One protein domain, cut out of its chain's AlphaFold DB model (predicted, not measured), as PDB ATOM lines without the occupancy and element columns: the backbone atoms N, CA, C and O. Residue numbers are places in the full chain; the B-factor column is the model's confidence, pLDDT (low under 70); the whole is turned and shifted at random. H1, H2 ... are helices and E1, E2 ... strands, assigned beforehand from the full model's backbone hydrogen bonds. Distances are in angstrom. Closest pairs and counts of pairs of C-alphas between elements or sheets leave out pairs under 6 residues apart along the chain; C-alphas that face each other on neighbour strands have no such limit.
ATOM      1  N   ALA A 188     124.816 151.902  95.003       94.69
ATOM      2  CA  ALA A 188     124.458 151.389  96.318       94.69
ATOM      3  C   ALA A 188     124.839 152.324  97.475       94.69
ATOM      4  O   ALA A 188     123.962 152.578  98.295       94.69
ATOM      5  N   PRO A 189     126.063 152.895  97.562       93.62
ATOM      6  CA  PRO A 189     126.404 153.797  98.666       93.62
ATOM      7  C   PRO A 189     125.480 155.020  98.734       93.62
ATOM      8  O   PRO A 189     125.121 155.475  99.819       93.62
ATOM      9  N   TRP A 190     125.053 155.530  97.575       93.50
ATOM     10  CA  TRP A 190     124.130 156.659  97.505       93.50
ATOM     11  C   TRP A 190     122.718 156.279  97.956       93.50
ATOM     12  O   TRP A 190     122.143 156.983  98.787       93.50
ATOM     13  N   LEU A 191     122.178 155.154  97.476       94.31
ATOM     14  CA  LEU A 191     120.885 154.641  97.942       94.31
ATOM     15  C   LEU A 191     120.913 154.386  99.444       94.31
ATOM     16  O   LEU A 191     120.004 154.779 100.169       94.31
ATOM     17  N   GLU A 192     121.984 153.766  99.925       93.25
ATOM     18  CA  GLU A 192     122.165 153.438 101.326       93.25
ATOM     19  C   GLU A 192     122.154 154.692 102.216       93.25
ATOM     20  O   GLU A 192     121.489 154.684 103.253       93.25
ATOM     21  N   ALA A 193     122.827 155.768 101.800       92.44
ATOM     22  CA  ALA A 193     122.888 157.026 102.544       92.44
ATOM     23  C   ALA A 193     121.575 157.831 102.507       92.44
ATOM     24  O   ALA A 193     121.250 158.519 103.476       92.44
ATOM     25  N   ASN A 194     120.817 157.737 101.410       93.75
ATOM     26  CA  ASN A 194     119.624 158.557 101.163       93.75
ATOM     27  C   ASN A 194     118.296 157.826 101.415       93.75
ATOM     28  O   ASN A 194     117.231 158.418 101.246       93.75
ATOM     29  N   SER A 195     118.328 156.562 101.844       94.75
ATOM     30  CA  SER A 195     117.118 155.800 102.178       94.75
ATOM     31  C   SER A 195     116.593 156.120 103.581       94.75
ATOM     32  O   SER A 195     117.367 156.317 104.523       94.75
ATOM     33  N   GLN A 196     115.266 156.176 103.717       95.44
ATOM     34  CA  GLN A 196     114.561 156.168 105.004       95.44
ATOM     35  C   GLN A 196     114.302 154.735 105.482       95.44
ATOM     36  O   GLN A 196     114.394 154.456 106.672       95.44
ATOM     37  N   ALA A 197     114.026 153.827 104.545       96.25
ATOM     38  CA  ALA A 197     113.832 152.405 104.789       96.25
ATOM     39  C   ALA A 197     114.395 151.626 103.601       96.25
ATOM     40  O   ALA A 197     114.375 152.104 102.467       96.25
ATOM     41  N   ARG A 198     114.943 150.446 103.867       96.75
ATOM     42  CA  ARG A 198     115.518 149.570 102.847       96.75
ATOM     43  C   ARG A 198     115.543 148.145 103.363       96.75
ATOM     44  O   ARG A 198     115.700 147.931 104.563       96.75
ATOM     45  N   GLY A 199     115.505 147.190 102.454       96.25
ATOM     46  CA  GLY A 199     115.604 145.786 102.804       96.25
ATOM     47  C   GLY A 199     115.953 144.932 101.604       96.25
ATOM     48  O   GLY A 199     116.084 145.410 100.475       96.25
ATOM     49  N   ASN A 200     116.133 143.647 101.871       95.88
ATOM     50  CA  ASN A 200     116.231 142.642 100.832       95.88
ATOM     51  C   ASN A 200     115.415 141.413 101.224       95.88
ATOM     52  O   ASN A 200     115.223 141.147 102.409       95.88
ATOM     53  N   MET A 201     114.918 140.697 100.225       95.00
ATOM     54  CA  MET A 201     114.183 139.451 100.407       95.00
ATOM     55  C   MET A 201     114.518 138.490  99.281       95.00
ATOM     56  O   MET A 201     114.557 138.885  98.119       95.00
ATOM     57  N   LYS A 202     114.756 137.229  99.624       94.38
ATOM     58  CA  LYS A 202     114.900 136.158  98.641       94.38
ATOM     59  C   LYS A 202     113.551 135.476  98.478       94.38
ATOM     60  O   LYS A 202     112.977 135.029  99.471       94.38
ATOM     61  N   LEU A 203     113.060 135.409  97.246       91.81
ATOM     62  CA  LEU A 203     111.762 134.822  96.935       91.81
ATOM     63  C   LEU A 203     111.944 133.503  96.154       91.81
ATOM     64  O   LEU A 203     112.747 133.454  95.216       91.81
ATOM     65  N   PRO A 204     111.286 132.405  96.577       86.56
ATOM     66  CA  PRO A 204     111.619 131.055  96.126       86.56
ATOM     67  C   PRO A 204     111.050 130.671  94.754       86.56
ATOM     68  O   PRO A 204     111.644 129.825  94.090       86.56
ATOM     69  N   ARG A 205     109.920 131.240  94.311       86.75
ATOM     70  CA  ARG A 205     109.268 130.866  93.039       86.75
ATOM     71  C   ARG A 205     110.093 131.328  91.844       86.75
ATOM     72  O   ARG A 205     110.164 130.613  90.850       86.75
ATOM     73  N   THR A 206     110.720 132.494  91.948       85.56
ATOM     74  CA  THR A 206     111.582 133.055  90.900       85.56
ATOM     75  C   THR A 206     113.082 132.920  91.182       85.56
ATOM     76  O   THR A 206     113.890 133.325  90.346       85.56
ATOM     77  N   ASP A 207     113.456 132.344  92.334       89.44
ATOM     78  CA  ASP A 207     114.838 132.184  92.819       89.44
ATOM     79  C   ASP A 207     115.686 133.456  92.632       89.44
ATOM     80  O   ASP A 207     116.766 133.468  92.029       89.44
ATOM     81  N   ALA A 208     115.147 134.569  93.127       92.69
ATOM     82  CA  ALA A 208     115.784 135.872  93.047       92.69
ATOM     83  C   ALA A 208     115.766 136.591  94.392       92.69
ATOM     84  O   ALA A 208     114.823 136.496  95.182       92.69
ATOM     85  N   THR A 209     116.822 137.362  94.621       95.56
ATOM     86  CA  THR A 209     116.930 138.297  95.729       95.56
ATOM     87  C   THR A 209     116.512 139.690  95.263       95.56
ATOM     88  O   THR A 209     117.114 140.273  94.364       95.56
ATOM     89  N   PHE A 210     115.492 140.248  95.897       96.44
ATOM     90  CA  PHE A 210     114.983 141.588  95.645       96.44
ATOM     91  C   PHE A 210     115.577 142.542  96.671       96.44
ATOM     92  O   PHE A 210     115.485 142.289  97.867       96.44
ATOM     93  N   PHE A 211     116.146 143.651  96.215       97.12
ATOM     94  CA  PHE A 211     116.579 144.768  97.048       97.12
ATOM     95  C   PHE A 211     115.604 145.915  96.836       97.12
ATOM     96  O   PHE A 211     115.355 146.303  95.698       97.12
ATOM     97  N   TRP A 212     115.062 146.470  97.911       97.12
ATOM     98  CA  TRP A 212     114.122 147.582  97.835       97.12
ATOM     99  C   TRP A 212     114.596 148.736  98.710       97.12
ATOM    100  O   TRP A 212     115.165 148.540  99.788       97.12
ATOM    101  N   TYR A 213     114.354 149.948  98.227       97.25
ATOM    102  CA  TYR A 213     114.760 151.189  98.872       97.25
ATOM    103  C   TYR A 213     113.606 152.181  98.822       97.25
ATOM    104  O   TYR A 213     113.000 152.379  97.769       97.25
ATOM    105  N   ILE A 214     113.343 152.827  99.953       96.19
ATOM    106  CA  ILE A 214     112.458 153.980 100.063       96.19
ATOM    107  C   ILE A 214     113.344 155.165 100.411       96.19
ATOM    108  O   ILE A 214     113.955 155.201 101.483       96.19
ATOM    109  N   LEU A 215     113.454 156.124  99.502       94.56
ATOM    110  CA  LEU A 215     114.293 157.300  99.683       94.56
ATOM    111  C   LEU A 215     113.639 158.278 100.655       94.56
ATOM    112  O   LEU A 215     112.414 158.327 100.762       94.56
ATOM    113  N   ARG A 216     114.453 159.049 101.380       92.75
ATOM    114  CA  ARG A 216     113.991 160.152 102.237       92.75
ATOM    115  C   ARG A 216     113.316 161.231 101.396       92.75
ATOM    116  O   ARG A 216     113.524 161.317 100.187       92.75
ATOM    117  N   ASP A 217     112.503 162.045 102.050       84.56
ATOM    118  CA  ASP A 217     111.975 163.250 101.422       84.56
ATOM    119  C   ASP A 217     113.084 164.309 101.287       84.56
ATOM    120  O   ASP A 217     114.033 164.320 102.075       84.56
ATOM    121  N   GLY A 218     112.991 165.171 100.274       78.81
ATOM    122  CA  GLY A 218     113.940 166.268 100.051       78.81
ATOM    123  C   GLY A 218     115.369 165.855  99.668       78.81
ATOM    124  O   GLY A 218     116.290 166.657  99.811       78.81
ATOM    125  N   VAL A 219     115.587 164.621  99.194       83.19
ATOM    126  CA  VAL A 219     116.895 164.197  98.664       83.19
ATOM    127  C   VAL A 219     117.275 165.080  97.474       83.19
ATOM    128  O   VAL A 219     116.469 165.289  96.568       83.19
ATOM    129  N   ASP A 220     118.516 165.572  97.446       77.06
ATOM    130  CA  ASP A 220     119.015 166.365  96.322       77.06
ATOM    131  C   ASP A 220     119.208 165.494  95.068       77.06
ATOM    132  O   ASP A 220     120.244 164.856  94.848       77.06
ATOM    133  N   LEU A 221     118.184 165.496  94.215       72.38
ATOM    134  CA  LEU A 221     118.200 164.851  92.905       72.38
ATOM    135  C   LEU A 221     118.891 165.713  91.830       72.38
ATOM    136  O   LEU A 221     119.153 165.222  90.729       72.38
ATOM    137  N   ASN A 222     119.239 166.969  92.136       62.72
ATOM    138  CA  ASN A 222     119.841 167.910  91.186       62.72
ATOM    139  C   ASN A 222     121.361 167.760  91.069       62.72
ATOM    140  O   ASN A 222     121.960 168.316  90.146       62.72
ATOM    141  N   SER A 223     121.994 166.965  91.940       68.19
ATOM    142  CA  SER A 223     123.426 166.653  91.838       68.19
ATOM    143  C   SER A 223     123.814 166.137  90.440       68.19
ATOM    144  O   SER A 223     124.922 166.406  89.967       68.19
ATOM    145  N   GLY A 224     122.892 165.455  89.746       70.81
ATOM    146  CA  GLY A 224     122.991 165.092  88.328       70.81
ATOM    147  C   GLY A 224     123.922 163.914  88.023       70.81
ATOM    148  O   GLY A 224     124.038 163.517  86.865       70.81
ATOM    149  N   HIS A 225     124.562 163.346  89.049       79.44
ATOM    150  CA  HIS A 225     125.559 162.275  88.942       79.44
ATOM    151  C   HIS A 225     125.042 160.888  89.334       79.44
ATOM    152  O   HIS A 225     125.766 159.910  89.171       79.44
ATOM    153  N   TYR A 226     123.826 160.802  89.870       87.38
ATOM    154  CA  TYR A 226     123.156 159.549  90.206       87.38
ATOM    155  C   TYR A 226     121.857 159.434  89.417       87.38
ATOM    156  O   TYR A 226     121.289 160.430  88.956       87.38
ATOM    157  N   THR A 227     121.397 158.202  89.249       85.44
ATOM    158  CA  THR A 227     120.082 157.936  88.679       85.44
ATOM    159  C   THR A 227     119.007 158.327  89.694       85.44
ATOM    160  O   THR A 227     119.090 157.881  90.838       85.44
ATOM    161  N   PRO A 228     118.008 159.152  89.328       84.81
ATOM    162  CA  PRO A 228     116.929 159.481  90.250       84.81
ATOM    163  C   PRO A 228     116.133 158.219  90.648       84.81
ATOM    164  O   PRO A 228     116.115 157.242  89.893       84.81
ATOM    165  N   PRO A 229     115.477 158.217  91.820       87.56
ATOM    166  CA  PRO A 229     114.519 157.178  92.211       87.56
ATOM    167  C   PRO A 229     113.356 157.049  91.213       87.56
ATOM    168  O   PRO A 229     113.233 157.847  90.286       87.56
ATOM    169  N   GLY A 230     112.511 156.030  91.386       89.00
ATOM    170  CA  GLY A 230     111.442 155.745  90.429       89.00
ATOM    171  C   GLY A 230     111.858 154.812  89.305       89.00
ATOM    172  O   GLY A 230     111.395 154.949  88.175       89.00
ATOM    173  N   HIS A 231     112.769 153.888  89.599       92.31
ATOM    174  CA  HIS A 231     113.282 152.947  88.617       92.31
ATOM    175  C   HIS A 231     113.397 151.534  89.178       92.31
ATOM    176  O   HIS A 231     113.505 151.310  90.387       92.31
ATOM    177  N   VAL A 232     113.412 150.584  88.250       94.56
ATOM    178  CA  VAL A 232     113.662 149.164  88.502       94.56
ATOM    179  C   VAL A 232     114.822 148.725  87.622       94.56
ATOM    180  O   VAL A 232     114.990 149.237  86.513       94.56
ATOM    181  N   SER A 233     115.644 147.810  88.125       95.50
ATOM    182  CA  SER A 233     116.794 147.278  87.390       95.50
ATOM    183  C   SER A 233     117.071 145.833  87.778       95.50
ATOM    184  O   SER A 233     116.791 145.416  88.902       95.50
ATOM    185  N   ALA A 234     117.675 145.075  86.869       95.06
ATOM    186  CA  ALA A 234     118.261 143.788  87.204       95.06
ATOM    187  C   ALA A 234     119.699 143.982  87.708       95.06
ATOM    188  O   ALA A 234     120.429 144.817  87.174       95.06
ATOM    189  N   LEU A 235     120.097 143.235  88.735       94.44
ATOM    190  CA  LEU A 235     121.413 143.290  89.366       94.44
ATOM    191  C   LEU A 235     122.156 141.976  89.116       94.44
ATOM    192  O   LEU A 235     121.699 140.909  89.522       94.44
ATOM    193  N   TYR A 236     123.328 142.049  88.493       91.62
ATOM    194  CA  TYR A 236     124.174 140.885  88.240       91.62
ATOM    195  C   TYR A 236     125.649 141.280  88.292       91.62
ATOM    196  O   TYR A 236     126.057 142.221  87.617       91.62
ATOM    197  N   GLN A 237     126.443 140.569  89.103       88.44
ATOM    198  CA  GLN A 237     127.879 140.835  89.308       88.44
ATOM    199  C   GLN A 237     128.190 142.314  89.623       88.44
ATOM    200  O   GLN A 237     129.057 142.920  89.002       88.44
ATOM    201  N   ASP A 238     127.441 142.901  90.562       92.56
ATOM    202  CA  ASP A 238     127.542 144.314  90.960       92.56
ATOM    203  C   ASP A 238     127.321 145.334  89.823       92.56
ATOM    204  O   ASP A 238     127.652 146.515  89.951       92.56
ATOM    205  N   GLU A 239     126.673 144.911  88.735       92.62
ATOM    206  CA  GLU A 239     126.229 145.762  87.633       92.62
ATOM    207  C   GLU A 239     124.706 145.766  87.482       92.62
ATOM    208  O   GLU A 239     124.022 144.771  87.727       92.62
ATOM    209  N   LEU A 240     124.191 146.909  87.041       94.12
ATOM    210  CA  LEU A 240     122.786 147.187  86.794       94.12
ATOM    211  C   LEU A 240     122.472 147.073  85.295       94.12
ATOM    212  O   LEU A 240     123.141 147.661  84.437       94.12
ATOM    213  N   TYR A 241     121.438 146.296  84.986       92.50
ATOM    214  CA  TYR A 241     120.946 145.983  83.644       92.50
ATOM    215  C   TYR A 241     119.469 146.349  83.514       92.50
ATOM    216  O   TYR A 241     118.730 146.305  84.496       92.50
ATOM    217  N   GLU A 242     119.033 146.664  82.292       91.12
ATOM    218  CA  GLU A 242     117.624 146.973  81.988       91.12
ATOM    219  C   GLU A 242     117.030 148.080  82.877       91.12
ATOM    220  O   GLU A 242     115.868 148.025  83.273       91.12
ATOM    221  N   VAL A 243     117.836 149.100  83.196       88.69
ATOM    222  CA  VAL A 243     117.393 150.237  84.009       88.69
ATOM    223  C   VAL A 243     116.281 150.984  83.266       88.69
ATOM    224  O   VAL A 243     116.530 151.641  82.254       88.69
ATOM    225  N   VAL A 244     115.058 150.916  83.791       84.75
ATOM    226  CA  VAL A 244     113.896 151.653  83.273       84.75
ATOM    227  C   VAL A 244     113.566 152.824  84.191       84.75
ATOM    228  O   VAL A 244     113.364 152.635  85.386       84.75
ATOM    229  N   MET A 245     113.517 154.039  83.643       81.69
ATOM    230  CA  MET A 245     113.296 155.288  84.392       81.69
ATOM    231  C   MET A 245     112.038 156.025  83.921       81.69
ATOM    232  O   MET A 245     111.447 155.660  82.900       81.69
ATOM    233  N   SER A 246     111.675 157.106  84.625       78.62
ATOM    234  CA  SER A 246     110.535 157.970  84.279       78.62
ATOM    235  C   SER A 246     109.245 157.142  84.175       78.62
ATOM    236  O   SER A 246     109.080 156.180  84.922       78.62
ATOM    237  N   ASN A 247     108.344 157.448  83.240       76.94
ATOM    238  CA  ASN A 247     107.058 156.752  83.103       76.94
ATOM    239  C   ASN A 247     107.193 155.233  82.931       76.94
ATOM    240  O   ASN A 247     106.412 154.482  83.507       76.94
ATOM    241  N   ALA A 248     108.220 154.761  82.215       84.06
ATOM    242  CA  ALA A 248     108.488 153.328  82.092       84.06
ATOM    243  C   ALA A 248     108.933 152.701  83.427       84.06
ATOM    244  O   ALA A 248     108.560 151.569  83.734       84.06
ATOM    245  N   GLY A 249     109.704 153.443  84.228       84.88
ATOM    246  CA  GLY A 249     110.094 153.055  85.584       84.88
ATOM    247  C   GLY A 249     108.906 153.020  86.544       84.88
ATOM    248  O   GLY A 249     108.731 152.030  87.252       84.88
ATOM    249  N   TYR A 250     108.037 154.033  86.507       85.94
ATOM    250  CA  TYR A 250     106.810 154.079  87.306       85.94
ATOM    251  C   TYR A 250     105.849 152.948  86.944       85.94
ATOM    252  O   TYR A 250     105.398 152.236  87.835       85.94
ATOM    253  N   ALA A 251     105.610 152.699  85.654       81.69
ATOM    254  CA  ALA A 251     104.798 151.567  85.211       81.69
ATOM    255  C   ALA A 251     105.389 150.225  85.682       81.69
ATOM    256  O   ALA A 251     104.662 149.330  86.120       81.69
ATOM    257  N   ARG A 252     106.726 150.087  85.659       89.88
ATOM    258  CA  ARG A 252     107.394 148.892  86.188       89.88
ATOM    259  C   ARG A 252     107.194 148.765  87.697       89.88
ATOM    260  O   ARG A 252     106.811 147.695  88.147       89.88
ATOM    261  N   LEU A 253     107.375 149.829  88.472       89.81
ATOM    262  CA  LEU A 253     107.120 149.828  89.918       89.81
ATOM    263  C   LEU A 253     105.658 149.490  90.254       89.81
ATOM    264  O   LEU A 253     105.409 148.678  91.145       89.81
ATOM    265  N   GLN A 254     104.703 150.013  89.484       87.25
ATOM    266  CA  GLN A 254     103.278 149.700  89.623       87.25
ATOM    267  C   GLN A 254     102.995 148.213  89.401       87.25
ATOM    268  O   GLN A 254     102.224 147.624  90.160       87.25
ATOM    269  N   SER A 255     103.679 147.566  88.451       87.31
ATOM    270  CA  SER A 255     103.582 146.108  88.296       87.31
ATOM    271  C   SER A 255     104.089 145.356  89.537       87.31
ATOM    272  O   SER A 255     103.511 144.344  89.913       87.31
ATOM    273  N   PHE A 256     105.073 145.877  90.272       90.25
ATOM    274  CA  PHE A 256     105.527 145.300  91.549       90.25
ATOM    275  C   PHE A 256     104.575 145.623  92.718       90.25
ATOM    276  O   PHE A 256     104.828 145.245  93.858       90.25
ATOM    277  N   GLY A 257     103.462 146.312  92.448       86.44
ATOM    278  CA  GLY A 257     102.476 146.729  93.439       86.44
ATOM    279  C   GLY A 257     102.806 148.049  94.132       86.44
ATOM    280  O   GLY A 257     102.132 148.386  95.099       86.44
ATOM    281  N   VAL A 258     103.813 148.795  93.663       90.00
ATOM    282  CA  VAL A 258     104.119 150.146  94.151       90.00
ATOM    283  C   VAL A 258     103.296 151.152  93.352       90.00
ATOM    284  O   VAL A 258     103.681 151.566  92.266       90.00
ATOM    285  N   ILE A 259     102.116 151.489  93.863       84.56
ATOM    286  CA  ILE A 259     101.103 152.316  93.195       84.56
ATOM    287  C   ILE A 259     101.296 153.810  93.496       84.56
ATOM    288  O   ILE A 259     101.126 154.663  92.615       84.56
ATOM    289  N   PHE A 260     101.643 154.121  94.746       84.88
ATOM    290  CA  PHE A 260     101.832 155.479  95.258       84.88
ATOM    291  C   PHE A 260     103.281 155.685  95.706       84.88
ATOM    292  O   PHE A 260     103.927 154.747  96.174       84.88
ATOM    293  N   GLY A 261     103.793 156.910  95.565       84.50
ATOM    294  CA  GLY A 261     105.166 157.247  95.955       84.50
ATOM    295  C   GLY A 261     106.244 156.616  95.070       84.50
ATOM    296  O   GLY A 261     107.351 156.347  95.542       84.50
ATOM    297  N   CYS A 262     105.924 156.321  93.803       87.44
ATOM    298  CA  CYS A 262     106.843 155.667  92.866       87.44
ATOM    299  C   CYS A 262     108.155 156.448  92.731       87.44
ATOM    300  O   CYS A 262     109.228 155.859  92.700       87.44
ATOM    301  N   GLU A 263     108.079 157.778  92.734       87.44
ATOM    302  CA  GLU A 263     109.205 158.706  92.656       87.44
ATOM    303  C   GLU A 263     110.182 158.615  93.831       87.44
ATOM    304  O   GLU A 263     111.235 159.236  93.785       87.44
ATOM    305  N   ARG A 264     109.883 157.838  94.876       92.12
ATOM    306  CA  ARG A 264     110.783 157.613  96.019       92.12
ATOM    307  C   ARG A 264     111.214 156.162  96.178       92.12
ATOM    308  O   ARG A 264     111.970 155.867  97.103       92.12
ATOM    309  N   VAL A 265     110.772 155.264  95.303       93.94
ATOM    310  CA  VAL A 265     111.035 153.828  95.429       93.94
ATOM    311  C   VAL A 265     112.002 153.351  94.350       93.94
ATOM    312  O   VAL A 265     111.967 153.795  93.202       93.94
ATOM    313  N   VAL A 266     112.893 152.442  94.738       96.38
ATOM    314  CA  VAL A 266     113.795 151.725  93.831       96.38
ATOM    315  C   VAL A 266     113.750 150.242  94.170       96.38
ATOM    316  O   VAL A 266     113.835 149.880  95.345       96.38
ATOM    317  N   ILE A 267     113.635 149.391  93.148       96.44
ATOM    318  CA  ILE A 267     113.667 147.931  93.298       96.44
ATOM    319  C   ILE A 267     114.735 147.351  92.374       96.44
ATOM    320  O   ILE A 267     114.708 147.588  91.166       96.44
ATOM    321  N   TYR A 268     115.652 146.557  92.925       97.25
ATOM    322  CA  TYR A 268     116.615 145.776  92.158       97.25
ATOM    323  C   TYR A 268     116.363 144.287  92.310       97.25
ATOM    324  O   TYR A 268     116.252 143.784  93.424       97.25
ATOM    325  N   VAL A 269     116.313 143.580  91.186       95.69
ATOM    326  CA  VAL A 269     116.116 142.128  91.147       95.69
ATOM    327  C   VAL A 269     117.446 141.471  90.829       95.69
ATOM    328  O   VAL A 269     118.012 141.708  89.766       95.69
ATOM    329  N   LYS A 270     117.957 140.649  91.742       94.75
ATOM    330  CA  LYS A 270     119.169 139.853  91.557       94.75
ATOM    331  C   LYS A 270     118.784 138.384  91.389       94.75
ATOM    332  O   LYS A 270     118.466 137.743  92.388       94.75
ATOM    333  N   PRO A 271     118.821 137.830  90.170       91.06
ATOM    334  CA  PRO A 271     118.649 136.395  89.978       91.06
ATOM    335  C   PRO A 271     119.790 135.636  90.672       91.06
ATOM    336  O   PRO A 271     120.963 135.953  90.452       91.06
ATOM    337  N   ASP A 272     119.475 134.646  91.508       81.31
ATOM    338  CA  ASP A 272     120.497 133.922  92.282       81.31
ATOM    339  C   ASP A 272     121.144 132.773  91.492       81.31
ATOM    340  O   ASP A 272     122.205 132.262  91.871       81.31
ATOM    341  N   ASN A 273     120.562 132.408  90.346       67.50
ATOM    342  CA  ASN A 273     120.992 131.275  89.535       67.50
ATOM    343  C   ASN A 273     122.233 131.607  88.676       67.50
ATOM    344  O   ASN A 273     122.186 131.757  87.453       67.50
ATOM    345  N   THR A 274     123.372 131.752  89.352       60.28
ATOM    346  CA  THR A 274     124.656 132.257  88.825       60.28
ATOM    347  C   THR A 274     125.202 131.529  87.592       60.28
ATOM    348  O   THR A 274     125.988 132.127  86.859       60.28
ATOM    349  N   PHE A 275     124.787 130.285  87.323       57.62
ATOM    350  CA  PHE A 275     125.258 129.500  86.172       57.62
ATOM    351  C   PHE A 275     124.379 129.611  84.917       57.62
ATOM    352  O   PHE A 275     124.842 129.260  83.834       57.62
ATOM    353  N   ALA A 276     123.136 130.085  85.049       72.75
ATOM    354  CA  ALA A 276     122.197 130.232  83.932       72.75
ATOM    355  C   ALA A 276     122.053 131.685  83.459       72.75
ATOM    356  O   ALA A 276     121.586 131.918  82.342       72.75
ATOM    357  N   VAL A 277     122.434 132.647  84.304       82.00
ATOM    358  CA  VAL A 277     122.335 134.079  84.013       82.00
ATOM    359  C   VAL A 277     123.559 134.522  83.221       82.00
ATOM    360  O   VAL A 277     124.691 134.407  83.686       82.00
ATOM    361  N   THR A 278     123.321 135.080  82.042       82.12
ATOM    362  CA  THR A 278     124.341 135.681  81.178       82.12
ATOM    363  C   THR A 278     123.882 137.063  80.729       82.12
ATOM    364  O   THR A 278     122.691 137.350  80.711       82.12
ATOM    365  N   ALA A 279     124.810 137.950  80.377       82.25
ATOM    366  CA  ALA A 279     124.452 139.196  79.706       82.25
ATOM    367  C   ALA A 279     124.395 138.968  78.191       82.25
ATOM    368  O   ALA A 279     125.182 138.190  77.646       82.25
ATOM    369  N   ASN A 280     123.511 139.679  77.490       80.06
ATOM    370  CA  ASN A 280     123.554 139.708  76.030       80.06
ATOM    371  C   ASN A 280     124.882 140.316  75.523       80.06
ATOM    372  O   ASN A 280     125.606 140.991  76.256       80.06
ATOM    373  N   THR A 281     125.199 140.130  74.239       69.12
ATOM    374  CA  THR A 281     126.456 140.606  73.621       69.12
ATOM    375  C   THR A 281     126.694 142.110  73.808       69.12
ATOM    376  O   THR A 281     127.833 142.549  73.952       69.12
ATOM    377  N   ALA A 282     125.618 142.901  73.828       68.19
ATOM    378  CA  ALA A 282     125.659 144.348  74.035       68.19
ATOM    379  C   ALA A 282     125.752 144.762  75.518       68.19
ATOM    380  O   ALA A 282     125.879 145.948  75.814       68.19
ATOM    381  N   ARG A 283     125.687 143.806  76.452       77.19
ATOM    382  CA  ARG A 283     125.704 144.005  77.907       77.19
ATOM    383  C   ARG A 283     124.568 144.889  78.447       77.19
ATOM    384  O   ARG A 283     124.687 145.463  79.530       77.19
ATOM    385  N   THR A 284     123.460 144.985  77.717       81.38
ATOM    386  CA  THR A 284     122.293 145.817  78.051       81.38
ATOM    387  C   THR A 284     121.211 145.060  78.818       81.38
ATOM    388  O   THR A 284     120.559 145.661  79.672       81.38
ATOM    389  N   ALA A 285     121.057 143.761  78.549       86.25
ATOM    390  CA  ALA A 285     120.019 142.906  79.123       86.25
ATOM    391  C   ALA A 285     120.592 141.599  79.672       86.25
ATOM    392  O   ALA A 285     121.641 141.137  79.205       86.25
ATOM    393  N   LEU A 286     119.895 141.018  80.649       87.88
ATOM    394  CA  LEU A 286     120.218 139.701  81.188       87.88
ATOM    395  C   LEU A 286     119.366 138.624  80.524       87.88
ATOM    396  O   LEU A 286     118.211 138.839  80.163       87.88
ATOM    397  N   LEU A 287     119.969 137.453  80.374       87.62
ATOM    398  CA  LEU A 287     119.371 136.267  79.797       87.62
ATOM    399  C   LEU A 287     119.511 135.109  80.783       87.62
ATOM    400  O   LEU A 287     120.617 134.841  81.252       87.62
ATOM    401  N   ILE A 288     118.419 134.404  81.067       85.12
ATOM    402  CA  ILE A 288     118.413 133.168  81.856       85.12
ATOM    403  C   ILE A 288     118.126 132.020  80.896       85.12
ATOM    404  O   ILE A 288     117.066 131.969  80.286       85.12
ATOM    405  N   GLY A 289     119.100 131.128  80.696       81.81
ATOM    406  CA  GLY A 289     118.944 130.028  79.732       81.81
ATOM    407  C   GLY A 289     118.748 130.487  78.276       81.81
ATOM    408  O   GLY A 289     118.235 129.725  77.465       81.81
ATOM    409  N   GLY A 290     119.153 131.719  77.942       80.50
ATOM    410  CA  GLY A 290     118.986 132.320  76.611       80.50
ATOM    411  C   GLY A 290     117.709 133.149  76.429       80.50
ATOM    412  O   GLY A 290     117.588 133.836  75.415       80.50
ATOM    413  N   GLU A 291     116.801 133.151  77.405       85.19
ATOM    414  CA  GLU A 291     115.562 133.936  77.384       85.19
ATOM    415  C   GLU A 291     115.678 135.198  78.247       85.19
ATOM    416  O   GLU A 291     116.475 135.248  79.181       85.19
ATOM    417  N   GLN A 292     114.896 136.234  77.930       88.94
ATOM    418  CA  GLN A 292     114.852 137.464  78.730       88.94
ATOM    419  C   GLN A 292     114.268 137.215  80.124       88.94
ATOM    420  O   GLN A 292     113.535 136.255  80.350       88.94
ATOM    421  N   LEU A 293     114.566 138.121  81.054       89.62
ATOM    422  CA  LEU A 293     113.992 138.094  82.396       89.62
ATOM    423  C   LEU A 293     112.459 138.175  82.359       89.62
ATOM    424  O   LEU A 293     111.889 139.106  81.784       89.62
ATOM    425  N   ASP A 294     111.796 137.242  83.048       90.75
ATOM    426  CA  ASP A 294     110.347 137.275  83.245       90.75
ATOM    427  C   ASP A 294     109.976 138.293  84.333       90.75
ATOM    428  O   ASP A 294     109.729 137.988  85.504       90.75
ATOM    429  N   TRP A 295     109.956 139.556  83.920       91.94
ATOM    430  CA  TRP A 295     109.582 140.674  84.773       91.94
ATOM    431  C   TRP A 295     108.165 140.563  85.337       91.94
ATOM    432  O   TRP A 295     107.928 141.080  86.427       91.94
ATOM    433  N   ALA A 296     107.241 139.894  84.642       88.38
ATOM    434  CA  ALA A 296     105.877 139.709  85.122       88.38
ATOM    435  C   ALA A 296     105.837 138.716  86.293       88.38
ATOM    436  O   ALA A 296     105.195 138.998  87.306       88.38
ATOM    437  N   ALA A 297     106.576 137.606  86.202       89.94
ATOM    438  CA  ALA A 297     106.705 136.647  87.298       89.94
ATOM    439  C   ALA A 297     107.386 137.259  88.533       89.94
ATOM    440  O   ALA A 297     106.888 137.090  89.651       89.94
ATOM    441  N   TYR A 298     108.475 138.018  88.338       93.44
ATOM    442  CA  TYR A 298     109.150 138.737  89.427       93.44
ATOM    443  C   TYR A 298     108.216 139.740  90.113       93.44
ATOM    444  O   TYR A 298     108.126 139.767  91.341       93.44
ATOM    445  N   ALA A 299     107.494 140.538  89.325       90.56
ATOM    446  CA  ALA A 299     106.558 141.533  89.830       90.56
ATOM    447  C   ALA A 299     105.402 140.895  90.617       90.56
ATOM    448  O   ALA A 299     105.062 141.367  91.702       90.56
ATOM    449  N   ALA A 300     104.832 139.797  90.106       88.69
ATOM    450  CA  ALA A 300     103.764 139.062  90.776       88.69
ATOM    451  C   ALA A 300     104.220 138.484  92.124       88.69
ATOM    452  O   ALA A 300     103.515 138.621  93.120       88.69
ATOM    453  N   GLU A 301     105.411 137.874  92.185       93.25
ATOM    454  CA  GLU A 301     105.915 137.289  93.438       93.25
ATOM    455  C   GLU A 301     106.264 138.345  94.482       93.25
ATOM    456  O   GLU A 301     105.929 138.184  95.657       93.25
ATOM    457  N   PHE A 302     106.885 139.445  94.055       94.81
ATOM    458  CA  PHE A 302     107.183 140.556  94.950       94.81
ATOM    459  C   PHE A 302     105.907 141.184  95.518       94.81
ATOM    460  O   PHE A 302     105.851 141.492  96.705       94.81
ATOM    461  N   ARG A 303     104.861 141.327  94.696       91.06
ATOM    462  CA  ARG A 303     103.564 141.865  95.123       91.06
ATOM    463  C   ARG A 303     102.892 140.989  96.181       91.06
ATOM    464  O   ARG A 303     102.357 141.519  97.148       91.06
ATOM    465  N   GLU A 304     102.934 139.667  96.011       91.56
ATOM    466  CA  GLU A 304     102.405 138.701  96.988       91.56
ATOM    467  C   GLU A 304     103.155 138.757  98.333       91.56
ATOM    468  O   GLU A 304     102.562 138.500  99.377       91.56
ATOM    469  N   ASN A 305     104.442 139.121  98.312       94.06
ATOM    470  CA  ASN A 305     105.335 139.133  99.476       94.06
ATOM    471  C   ASN A 305     105.806 140.547  99.846       94.06
ATOM    472  O   ASN A 305     106.923 140.730 100.334       94.06
ATOM    473  N   MET A 306     104.976 141.561  99.587       92.88
ATOM    474  CA  MET A 306     105.374 142.957  99.731       92.88
ATOM    475  C   MET A 306     105.864 143.273 101.160       92.88
ATOM    476  O   MET A 306     105.157 142.975 102.126       92.88
ATOM    477  N   PRO A 307     107.042 143.911 101.322       95.19
ATOM    478  CA  PRO A 307     107.569 144.232 102.645       95.19
ATOM    479  C   PRO A 307     106.681 145.239 103.387       95.19
ATOM    480  O   PRO A 307     106.157 146.183 102.790       95.19
ATOM    481  N   GLN A 308     106.544 145.054 104.703       94.44
ATOM    482  CA  GLN A 308     105.603 145.807 105.537       94.44
ATOM    483  C   GLN A 308     105.884 147.315 105.526       94.44
ATOM    484  O   GLN A 308     104.955 148.115 105.474       94.44
ATOM    485  N   GLU A 309     107.153 147.719 105.536       95.31
ATOM    486  CA  GLU A 309     107.563 149.123 105.503       95.31
ATOM    487  C   GLU A 309     107.183 149.797 104.182       95.31
ATOM    488  O   GLU A 309     106.803 150.968 104.163       95.31
ATOM    489  N   LEU A 310     107.259 149.051 103.074       93.25
ATOM    490  CA  LEU A 310     106.864 149.537 101.756       93.25
ATOM    491  C   LEU A 310     105.341 149.627 101.636       93.25
ATOM    492  O   LEU A 310     104.838 150.625 101.129       93.25
ATOM    493  N   ALA A 311     104.609 148.635 102.147       91.56
ATOM    494  CA  ALA A 311     103.150 148.676 102.206       91.56
ATOM    495  C   ALA A 311     102.652 149.863 103.052       91.56
ATOM    496  O   ALA A 311     101.852 150.664 102.577       91.56
ATOM    497  N   ALA A 312     103.211 150.053 104.251       93.19
ATOM    498  CA  ALA A 312     102.860 151.168 105.132       93.19
ATOM    499  C   ALA A 312     103.153 152.538 104.495       93.19
ATOM    500  O   ALA A 312     102.358 153.469 104.624       93.19
ATOM    501  N   PHE A 313     104.275 152.662 103.778       92.50
ATOM    502  CA  PHE A 313     104.608 153.872 103.026       92.50
ATOM    503  C   PHE A 313     103.576 154.172 101.927       92.50
ATOM    504  O   PHE A 313     103.143 155.317 101.781       92.50
ATOM    505  N   GLN A 314     103.147 153.151 101.183       88.81
ATOM    506  CA  GLN A 314     102.118 153.308 100.156       88.81
ATOM    507  C   GLN A 314     100.763 153.692 100.740       88.81
ATOM    508  O   GLN A 314     100.113 154.588 100.202       88.81
ATOM    509  N   ASP A 315     100.353 153.063 101.841       86.44
ATOM    510  CA  ASP A 315      99.095 153.383 102.513       86.44
ATOM    511  C   ASP A 315      99.090 154.833 103.001       86.44
ATOM    512  O   ASP A 315      98.123 155.562 102.777       86.44
TER     513      ASP A 315
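AT A GLANCE: This is residues 188 to 315 of the 544 residues of an uncharacterized protein of Pseudomonas fluorescens (UniProt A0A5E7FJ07). A twisted sheet of five strands makes the core, with helices H2 and H3 packed on one face and the short H1 on the other, while H4 grazes the sheet near E1 and E2. A small hairpin, E6 and E7, lies at one end of the long axis, and the long link of residues 216 to 230 loops out toward the other end. The printed part has 128 residues, with four named helices and seven named strands in the order H1 E1 E2 E3 E4 H2 E5 E6 E7 H3 H4; the class is mixed, helices and strands. The large sheet runs E1 E2 E5 E3 E4 and is mixed; E6 and E7 are antiparallel. The whole is compact, with a radius of gyration of the C-alphas of 14.2 A and spans of 41 by 33 by 24 A.

IN THESE COORDINATES: H1, residues 188 to 194, begins at C-alpha 188 (124.458, 151.389, 96.318). E1, residues 195 to 203, is 22.3 A long, and E2, residues 208 to 215, 22.5 A. E3, residues 231 to 236, spans 16.3 A and E4, residues 239 to 244, 14.3 A. H2, residues 246 to 255, is 14.3 A long. E5, residues 265 to 271, spans 19.8 A from C-alpha 265 (111.035, 153.828, 95.429). E6 holds residues 277 to 279 and E7 residues 286 to 288. H3, residues 295 to 304, is 14.3 A long, and H4, residues 308 to 315, ends at C-alpha 315 (99.095, 153.383, 102.513).

HOW THE PARTS SIT: E1 and E2 form an antiparallel hairpin, with N 199 and O 212 3.0 A apart. E2 and E5 are antiparallel, with N 211 and O 268 at 2.8 A. E5 and E3 are parallel, at 25 degrees, with N 235 and O 269 at 2.8 A. E3 and E4 form a hairpin, with N 234 and O 241 at 2.9 A, and so do E6 and E7, with N 278 and O 287 at 2.8 A. H2 is over E3 at a height over the sheet of 6.2 A; the closest C-alphas are those of His 231 and Gly 249, 4.4 A. H3, on the same face, runs across the strands at 70 degrees to E2 on the local plane. H2 and H3 only just touch, with 3 pairs of C-alphas within 8 A, the closest those of Ser 255 and Ala 299, 5.7 A. H1, on the opposite face, runs along E2; the closest C-alphas are those of Asn 194 and Leu 215, 5.7 A. H4 only grazes the sheet with residues 309 to 313. In H1, H2, H3 and H4 every O i to N i+4 pair is within hydrogen-bond range.

THE WHOLE: The two C-alphas farthest apart, those of Gly 218 and Gly 289, are 41.8 A apart. The printed part has no cut, and the link from E2 to E3 is long, with 15 residues. The mean pLDDT of the printed part is 88.0; residues 222 to 223, 273 to 275 and 281 to 282 are under 70.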